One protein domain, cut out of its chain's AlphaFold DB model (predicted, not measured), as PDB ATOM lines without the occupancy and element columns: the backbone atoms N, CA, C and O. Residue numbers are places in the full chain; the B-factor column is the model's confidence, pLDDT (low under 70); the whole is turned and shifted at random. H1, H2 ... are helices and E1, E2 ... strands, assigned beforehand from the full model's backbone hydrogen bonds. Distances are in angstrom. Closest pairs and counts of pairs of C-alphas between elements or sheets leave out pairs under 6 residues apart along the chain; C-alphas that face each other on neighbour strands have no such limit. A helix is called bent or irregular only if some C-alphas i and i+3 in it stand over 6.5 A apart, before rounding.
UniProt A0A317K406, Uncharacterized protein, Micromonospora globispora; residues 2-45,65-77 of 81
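What this domain is: This is residues 2 to 45 and 65 to 77 of the 81 residues of an uncharacterized protein of Micromonospora globispora (UniProt A0A317K406). A small sheet of three short strands, E1, E2 and E3, has a short helix out toward each end of a long, loose outline: H1 off toward one end and H2 at the other, neither of them on the sheet. Residues 19 to 31, with no named element, loop back from the end of E1 to the beginning of E2. The printed part has 57 residues, with two named helices and three named strands in the order H1, E1, E2, H2, E3, and the mixed sheet has the order E1, E2, E3. The class is mixed, helices and strands, though under half of the residues are in named elements. The whole is loose, with a radius of gyration of the C-alphas of 12.9 A, and elongated, spanning 40 by 20 by 14 A.

Where its parts are: H1 is residues 2 to 8, 10.9 A from first to last C-alpha, and begins with C-alpha 2 at (-0.115, -28.440, -26.134). E1 is residues 16 to 18, 7.0 A long. E2 is residues 32 to 35, 9.1 A long. H2 is residues 38 to 45, 10.2 A long, and ends with C-alpha 45 at (25.749, -35.395, -15.677). E3 is residues 68 to 70, 6.3 A long, and ends with C-alpha 70 at (5.582, -23.422, -11.583).

How they stand to each other: E2 is the inner strand of the sheet, and E1 and E3 are its edge strands. E1 and E2 are parallel, with 23 degrees between their directions; C-alphas 17 and 33 face each other at 4.7 A, and N 17 and O 32 are within hydrogen-bond range at 2.8 A. E2 and E3 are antiparallel, at 154 degrees; C-alphas 34 and 69 face each other at 4.6 A, and N 35 and O 68 are within range at 2.8 A. H1 is apart from E2, E3 and H2, and H2 is apart from E1. H1 is irregular, but only just: C-alphas 4 and 7 are 6.7 A apart. In H2 every O i to N i+4 pair is within hydrogen-bond range; in H1 1 of 3 is, beside 2 of 4 O i to N i+3 pairs.

The domain as a whole: The two C-alphas farthest apart, those of Arg 8 and Gln 44, are 40.2 A from each other. The link from H1 to E1 is short, that from E1 to E2 is long with 13 residues, and that from E2 to H2 is tight. The link from H2 to E3 runs across the cut, where residues 46 to 64 are not printed and C-alphas 45 and 65 are 11.1 A apart. The mean pLDDT of the printed part is 82.7, and residues 2 to 10 and 74 to 77 are under 70.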
ATOM      1  N   VAL A   2       0.380 -29.806 -26.459       59.34
ATOM      2  CA  VAL A   2      -0.115 -28.440 -26.134       59.34
ATOM      3  C   VAL A   2      -0.779 -27.702 -27.318       59.34
ATOM      4  O   VAL A   2      -1.883 -27.192 -27.134       59.34
ATOM      5  N   PRO A   3      -0.220 -27.691 -28.549       63.16
ATOM      6  CA  PRO A   3      -0.823 -26.956 -29.669       63.16
ATOM      7  C   PRO A   3      -2.178 -27.505 -30.132       63.16
ATOM      8  O   PRO A   3      -2.937 -26.776 -30.750       63.16
ATOM      9  N   ALA A   4      -2.495 -28.769 -29.837       65.56
ATOM     10  CA  ALA A   4      -3.762 -29.381 -30.240       65.56
ATOM     11  C   ALA A   4      -4.934 -28.975 -29.326       65.56
ATOM     12  O   ALA A   4      -6.091 -29.059 -29.730       65.56
ATOM     13  N   LEU A   5      -4.639 -28.535 -28.098       65.00
ATOM     14  CA  LEU A   5      -5.641 -28.151 -27.098       65.00
ATOM     15  C   LEU A   5      -5.888 -26.636 -27.063       65.00
ATOM     16  O   LEU A   5      -7.001 -26.214 -26.757       65.00
ATOM     17  N   GLN A   6      -4.885 -25.826 -27.427       67.75
ATOM     18  CA  GLN A   6      -4.984 -24.357 -27.468       67.75
ATOM     19  C   GLN A   6      -6.151 -23.836 -28.338       67.75
ATOM     20  O   GLN A   6      -6.886 -22.982 -27.852       67.75
ATOM     21  N   PRO A   7      -6.419 -24.366 -29.552       66.62
ATOM     22  CA  PRO A   7      -7.495 -23.854 -30.404       66.62
ATOM     23  C   PRO A   7      -8.895 -24.071 -29.824       66.62
ATOM     24  O   PRO A   7      -9.851 -23.451 -30.272       66.62
ATOM     25  N   ARG A   8      -9.041 -24.987 -28.857       69.00
ATOM     26  CA  ARG A   8     -10.344 -25.390 -28.315       69.00
ATOM     27  C   ARG A   8     -10.708 -24.675 -27.016       69.00
ATOM     28  O   ARG A   8     -11.782 -24.951 -26.494       69.00
ATOM     29  N   HIS A   9      -9.827 -23.817 -26.481       66.62
ATOM     30  CA  HIS A   9     -10.024 -23.080 -25.219       66.62
ATOM     31  C   HIS A   9     -10.632 -23.930 -24.089       66.62
ATOM     32  O   HIS A   9     -11.452 -23.466 -23.294       66.62
ATOM     33  N   ARG A  10     -10.244 -25.207 -24.023       68.38
ATOM     34  CA  ARG A  10     -10.775 -26.145 -23.037       68.38
ATOM     35  C   ARG A  10     -10.212 -25.781 -21.669       68.38
ATOM     36  O   ARG A  10      -9.012 -25.877 -21.443       68.38
ATOM     37  N   THR A  11     -11.092 -25.309 -20.791       71.31
ATOM     38  CA  THR A  11     -10.787 -24.900 -19.408       71.31
ATOM     39  C   THR A  11     -11.381 -25.857 -18.376       71.31
ATOM     40  O   THR A  11     -11.230 -25.645 -17.180       71.31
ATOM     41  N   ASP A  12     -12.017 -26.926 -18.847       73.62
ATOM     42  CA  ASP A  12     -12.545 -28.048 -18.072       73.62
ATOM     43  C   ASP A  12     -11.460 -29.060 -17.670       73.62
ATOM     44  O   ASP A  12     -11.725 -29.994 -16.922       73.62
ATOM     45  N   THR A  13     -10.229 -28.884 -18.158       75.12
ATOM     46  CA  THR A  13      -9.082 -29.728 -17.812       75.12
ATOM     47  C   THR A  13      -7.863 -28.873 -17.472       75.12
ATOM     48  O   THR A  13      -7.648 -27.802 -18.038       75.12
ATOM     49  N   VAL A  14      -7.054 -29.350 -16.525       79.69
ATOM     50  CA  VAL A  14      -5.775 -28.735 -16.145       79.69
ATOM     51  C   VAL A  14      -4.658 -29.350 -16.981       79.69
ATOM     52  O   VAL A  14      -4.527 -30.572 -17.032       79.69
ATOM     53  N   HIS A  15      -3.808 -28.516 -17.585       83.75
ATOM     54  CA  HIS A  15      -2.594 -28.981 -18.257       83.75
ATOM     55  C   HIS A  15      -1.355 -28.734 -17.395       83.75
ATOM     56  O   HIS A  15      -1.117 -27.602 -16.960       83.75
ATOM     57  N   VAL A  16      -0.554 -29.786 -17.208       88.31
ATOM     58  CA  VAL A  16       0.760 -29.734 -16.558       88.31
ATOM     59  C   VAL A  16       1.810 -30.276 -17.528       88.31
ATOM     60  O   VAL A  16       1.671 -31.401 -18.006       88.31
ATOM     61  N   SER A  17       2.840 -29.490 -17.841       88.94
ATOM     62  CA  SER A  17       3.988 -29.935 -18.637       88.94
ATOM     63  C   SER A  17       5.153 -30.381 -17.758       88.94
ATOM     64  O   SER A  17       5.281 -29.972 -16.604       88.94
ATOM     65  N   PHE A  18       6.040 -31.185 -18.339       90.12
ATOM     66  CA  PHE A  18       7.413 -31.307 -17.864       90.12
ATOM     67  C   PHE A  18       8.256 -30.250 -18.572       90.12
ATOM     68  O   PHE A  18       8.082 -30.039 -19.772       90.12
ATOM     69  N   ASP A  19       9.112 -29.589 -17.802       89.44
ATOM     70  CA  ASP A  19       9.875 -28.396 -18.164       89.44
ATOM     71  C   ASP A  19       9.049 -27.125 -18.354       89.44
ATOM     72  O   ASP A  19       7.944 -27.105 -18.909       89.44
ATOM     73  N   ASP A  20       9.631 -26.035 -17.858       91.50
ATOM     74  CA  ASP A  20       9.100 -24.696 -18.048       91.50
ATOM     75  C   ASP A  20       9.707 -24.102 -19.319       91.50
ATOM     76  O   ASP A  20      10.851 -23.647 -19.337       91.50
ATOM     77  N   PHE A  21       8.958 -24.190 -20.416       90.25
ATOM     78  CA  PHE A  21       9.402 -23.718 -21.723       90.25
ATOM     79  C   PHE A  21       9.089 -22.221 -21.901       90.25
ATOM     80  O   PHE A  21       8.100 -21.735 -21.350       90.25
ATOM     81  N   PRO A  22       9.852 -21.481 -22.729       90.50
ATOM     82  CA  PRO A  22       9.781 -20.013 -22.783       90.50
ATOM     83  C   PRO A  22       8.394 -19.415 -23.052       90.50
ATOM     84  O   PRO A  22       8.104 -18.300 -22.638       90.50
ATOM     85  N   VAL A  23       7.524 -20.152 -23.746       89.94
ATOM     86  CA  VAL A  23       6.176 -19.696 -24.118       89.94
ATOM     87  C   VAL A  23       5.070 -20.350 -23.286       89.94
ATOM     88  O   VAL A  23       3.926 -20.378 -23.725       89.94
ATOM     89  N   ALA A  24       5.388 -20.932 -22.125       90.19
ATOM     90  CA  ALA A  24       4.408 -21.587 -21.254       90.19
ATOM     91  C   ALA A  24       3.441 -20.588 -20.606       90.19
ATOM     92  O   ALA A  24       2.248 -20.869 -20.481       90.19
ATOM     93  N   GLU A  25       3.945 -19.411 -20.234       89.31
ATOM     94  CA  GLU A  25       3.156 -18.347 -19.612       89.31
ATOM     95  C   GLU A  25       2.264 -17.599 -20.607       89.31
ATOM     96  O   GLU A  25       1.140 -17.249 -20.271       89.31
ATOM     97  N   SER A  26       2.716 -17.421 -21.852       89.38
ATOM     98  CA  SER A  26       1.954 -16.723 -22.898       89.38
ATOM     99  C   SER A  26       0.867 -17.579 -23.558       89.38
ATOM    100  O   SER A  26       0.164 -17.109 -24.454       89.38
ATOM    101  N   ARG A  27       0.714 -18.842 -23.144       86.94
ATOM    102  CA  ARG A  27      -0.397 -19.688 -23.592       86.94
ATOM    103  C   ARG A  27      -1.720 -19.205 -23.015       86.94
ATOM    104  O   ARG A  27      -1.765 -18.612 -21.944       86.94
ATOM    105  N   ASN A  28      -2.807 -19.512 -23.718       82.75
ATOM    106  CA  ASN A  28      -4.153 -19.213 -23.251       82.75
ATOM    107  C   ASN A  28      -5.008 -20.494 -23.227       82.75
ATOM    108  O   ASN A  28      -5.488 -20.921 -24.280       82.75
ATOM    109  N   PRO A  29      -5.197 -21.129 -22.056       85.00
ATOM    110  CA  PRO A  29      -4.706 -20.713 -20.738       85.00
ATOM    111  C   PRO A  29      -3.195 -20.987 -20.544       85.00
ATOM    112  O   PRO A  29      -2.644 -21.853 -21.238       85.00
ATOM    113  N   PRO A  30      -2.519 -20.281 -19.612       87.81
ATOM    114  CA  PRO A  30      -1.122 -20.541 -19.264       87.81
ATOM    115  C   PRO A  30      -0.895 -21.986 -18.808       87.81
ATOM    116  O   PRO A  30      -1.745 -22.573 -18.146       87.81
ATOM    117  N   VAL A  31       0.267 -22.564 -19.111       88.88
ATOM    118  CA  VAL A  31       0.573 -23.967 -18.776       88.88
ATOM    119  C   VAL A  31       1.300 -24.056 -17.430       88.88
ATOM    120  O   VAL A  31       2.323 -23.402 -17.234       88.88
ATOM    121  N   ILE A  32       0.793 -24.870 -16.496       91.31
ATOM    122  CA  ILE A  32       1.522 -25.224 -15.264       91.31
ATOM    123  C   ILE A  32       2.694 -26.126 -15.656       91.31
ATOM    124  O   ILE A  32       2.520 -27.004 -16.497       91.31
ATOM    125  N   ALA A  33       3.869 -25.952 -15.052       92.69
ATOM    126  CA  ALA A  33       5.050 -26.736 -15.416       92.69
ATOM    127  C   ALA A  33       5.760 -27.334 -14.197       92.69
ATOM    128  O   ALA A  33       6.022 -26.642 -13.216       92.69
ATOM    129  N   ALA A  34       6.133 -28.609 -14.274       93.44
ATOM    130  CA  ALA A  34       7.159 -29.194 -13.422       93.44
ATOM    131  C   ALA A  34       8.532 -28.817 -14.001       93.44
ATOM    132  O   ALA A  34       9.069 -29.500 -14.872       93.44
ATOM    133  N   SER A  35       9.073 -27.690 -13.540       92.88
ATOM    134  CA  SER A  35      10.355 -27.147 -13.979       92.88
ATOM    135  C   SER A  35      11.500 -27.992 -13.432       92.88
ATOM    136  O   SER A  35      11.740 -28.055 -12.217       92.88
ATOM    137  N   GLN A  36      12.210 -28.652 -14.342       89.81
ATOM    138  CA  GLN A  36      13.519 -29.207 -14.049       89.81
ATOM    139  C   GLN A  36      14.548 -28.069 -14.082       89.81
ATOM    140  O   GLN A  36      14.338 -27.040 -14.717       89.81
ATOM    141  N   HIS A  37      15.665 -28.231 -13.371       86.56
ATOM    142  CA  HIS A  37      16.799 -27.302 -13.439       86.56
ATOM    143  C   HIS A  37      17.817 -27.856 -14.445       86.56
ATOM    144  O   HIS A  37      18.746 -28.547 -14.011       86.56
ATOM    145  N   PRO A  38      17.673 -27.612 -15.763       85.50
ATOM    146  CA  PRO A  38      18.521 -28.235 -16.780       85.50
ATOM    147  C   PRO A  38      20.005 -27.917 -16.575       85.50
ATOM    148  O   PRO A  38      20.853 -28.771 -16.810       85.50
ATOM    149  N   GLN A  39      20.337 -26.745 -16.023       88.69
ATOM    150  CA  GLN A  39      21.714 -26.392 -15.666       88.69
ATOM    151  C   GLN A  39      22.267 -27.291 -14.551       88.69
ATOM    152  O   GLN A  39      23.427 -27.692 -14.591       88.69
ATOM    153  N   ARG A  40      21.446 -27.646 -13.550       89.62
ATOM    154  CA  ARG A  40      21.856 -28.571 -12.478       89.62
ATOM    155  C   ARG A  40      21.988 -29.997 -12.998       89.62
ATOM    156  O   ARG A  40      22.910 -30.690 -12.577       89.62
ATOM    157  N   LEU A  41      21.091 -30.408 -13.895       89.19
ATOM    158  CA  LEU A  41      21.145 -31.713 -14.550       89.19
ATOM    159  C   LEU A  41      22.423 -31.846 -15.382       89.19
ATOM    160  O   LEU A  41      23.172 -32.795 -15.180       89.19
ATOM    161  N   GLY A  42      22.716 -30.856 -16.229       88.69
ATOM    162  CA  GLY A  42      23.937 -30.814 -17.032       88.69
ATOM    163  C   GLY A  42      25.197 -30.795 -16.171       88.69
ATOM    164  O   GLY A  42      26.106 -31.579 -16.416       88.69
ATOM    165  N   ARG A  43      25.222 -29.984 -15.103       89.44
ATOM    166  CA  ARG A  43      26.346 -29.983 -14.160       89.44
ATOM    167  C   ARG A  43      26.556 -31.360 -13.534       89.44
ATOM    168  O   ARG A  43      27.674 -31.833 -13.528       89.44
ATOM    169  N   GLN A  44      25.511 -32.018 -13.026       88.12
ATOM    170  CA  GLN A  44      25.655 -33.349 -12.416       88.12
ATOM    171  C   GLN A  44      25.998 -34.456 -13.416       88.12
ATOM    172  O   GLN A  44      26.730 -35.368 -13.053       88.12
ATOM    173  N   GLY A  45      25.466 -34.402 -14.639       86.06
ATOM    174  CA  GLY A  45      25.749 -35.395 -15.677       86.06
ATOM    175  C   GLY A  45      27.110 -35.210 -16.353       86.06
ATOM    176  O   GLY A  45      27.640 -36.166 -16.906       86.06
ATOM    177  N   LEU A  65      17.611 -35.092  -8.421       91.88
ATOM    178  CA  LEU A  65      17.539 -33.636  -8.465       91.88
ATOM    179  C   LEU A  65      16.110 -33.154  -8.196       91.88
ATOM    180  O   LEU A  65      15.165 -33.735  -8.731       91.88
ATOM    181  N   PRO A  66      15.932 -32.092  -7.391       92.19
ATOM    182  CA  PRO A  66      14.611 -31.551  -7.121       92.19
ATOM    183  C   PRO A  66      14.039 -30.867  -8.366       92.19
ATOM    184  O   PRO A  66      14.739 -30.127  -9.064       92.19
ATOM    185  N   VAL A  67      12.740 -31.054  -8.581       93.44
ATOM    186  CA  VAL A  67      11.933 -30.272  -9.527       93.44
ATOM    187  C   VAL A  67      11.120 -29.228  -8.766       93.44
ATOM    188  O   VAL A  67      10.857 -29.384  -7.572       93.44
ATOM    189  N   ARG A  68      10.727 -28.148  -9.440       92.12
ATOM    190  CA  ARG A  68       9.845 -27.121  -8.868       92.12
ATOM    191  C   ARG A  68       8.563 -27.028  -9.677       92.12
ATOM    192  O   ARG A  68       8.615 -26.991 -10.901       92.12
ATOM    193  N   LEU A  69       7.422 -26.954  -9.000       92.50
ATOM    194  CA  LEU A  69       6.152 -26.689  -9.664       92.50
ATOM    195  C   LEU A  69       6.004 -25.183  -9.900       92.50
ATOM    196  O   LEU A  69       5.962 -24.402  -8.950       92.50
ATOM    197  N   VAL A  70       5.909 -24.783 -11.162       92.62
ATOM    198  CA  VAL A  70       5.582 -23.422 -11.583       92.62
ATOM    199  C   VAL A  70       4.071 -23.341 -11.737       92.62
ATOM    200  O   VAL A  70       3.498 -23.800 -12.729       92.62
ATOM    201  N   VAL A  71       3.418 -22.805 -10.708       90.00
ATOM    202  CA  VAL A  71       1.961 -22.670 -10.661       90.00
ATOM    203  C   VAL A  71       1.531 -21.480 -11.516       90.00
ATOM    204  O   VAL A  71       1.996 -20.360 -11.327       90.00
ATOM    205  N   ARG A  72       0.605 -21.729 -12.442       88.31
ATOM    206  CA  ARG A  72      -0.064 -20.724 -13.276       88.31
ATOM    207  C   ARG A  72      -1.568 -20.985 -13.270       88.31
ATOM    208  O   ARG A  72      -2.006 -22.100 -12.990       88.31
ATOM    209  N   ARG A  73      -2.376 -19.975 -13.602       78.69
ATOM    210  CA  ARG A  73      -3.831 -20.154 -13.763       78.69
ATOM    211  C   ARG A  73      -4.130 -20.868 -15.085       78.69
ATOM    212  O   ARG A  73      -4.431 -20.215 -16.075       78.69
ATOM    213  N   SER A  74      -4.034 -22.196 -15.098       69.06
ATOM    214  CA  SER A  74      -4.257 -23.012 -16.302       69.06
ATOM    215  C   SER A  74      -5.710 -23.430 -16.535       69.06
ATOM    216  O   SER A  74      -6.052 -23.869 -17.627       69.06
ATOM    217  N   SER A  75      -6.580 -23.294 -15.533       65.12
ATOM    218  CA  SER A  75      -8.016 -23.571 -15.646       65.12
ATOM    219  C   SER A  75      -8.799 -22.889 -14.519       65.12
ATOM    220  O   SER A  75      -8.223 -22.457 -13.516       65.12
ATOM    221  N   LYS A  76     -10.124 -22.799 -14.676       61.47
ATOM    222  CA  LYS A  76     -11.049 -22.562 -13.565       61.47
ATOM    223  C   LYS A  76     -11.529 -23.939 -13.113       61.47
ATOM    224  O   LYS A  76     -12.446 -24.475 -13.720       61.47
ATOM    225  N   LEU A  77     -10.891 -24.526 -12.102       58.06
ATOM    226  CA  LEU A  77     -11.433 -25.740 -11.494       58.06
ATOM    227  C   LEU A  77     -12.809 -25.394 -10.899       58.06
ATOM    228  O   LEU A  77     -12.876 -24.471 -10.079       58.06
TER     229      LEU A  77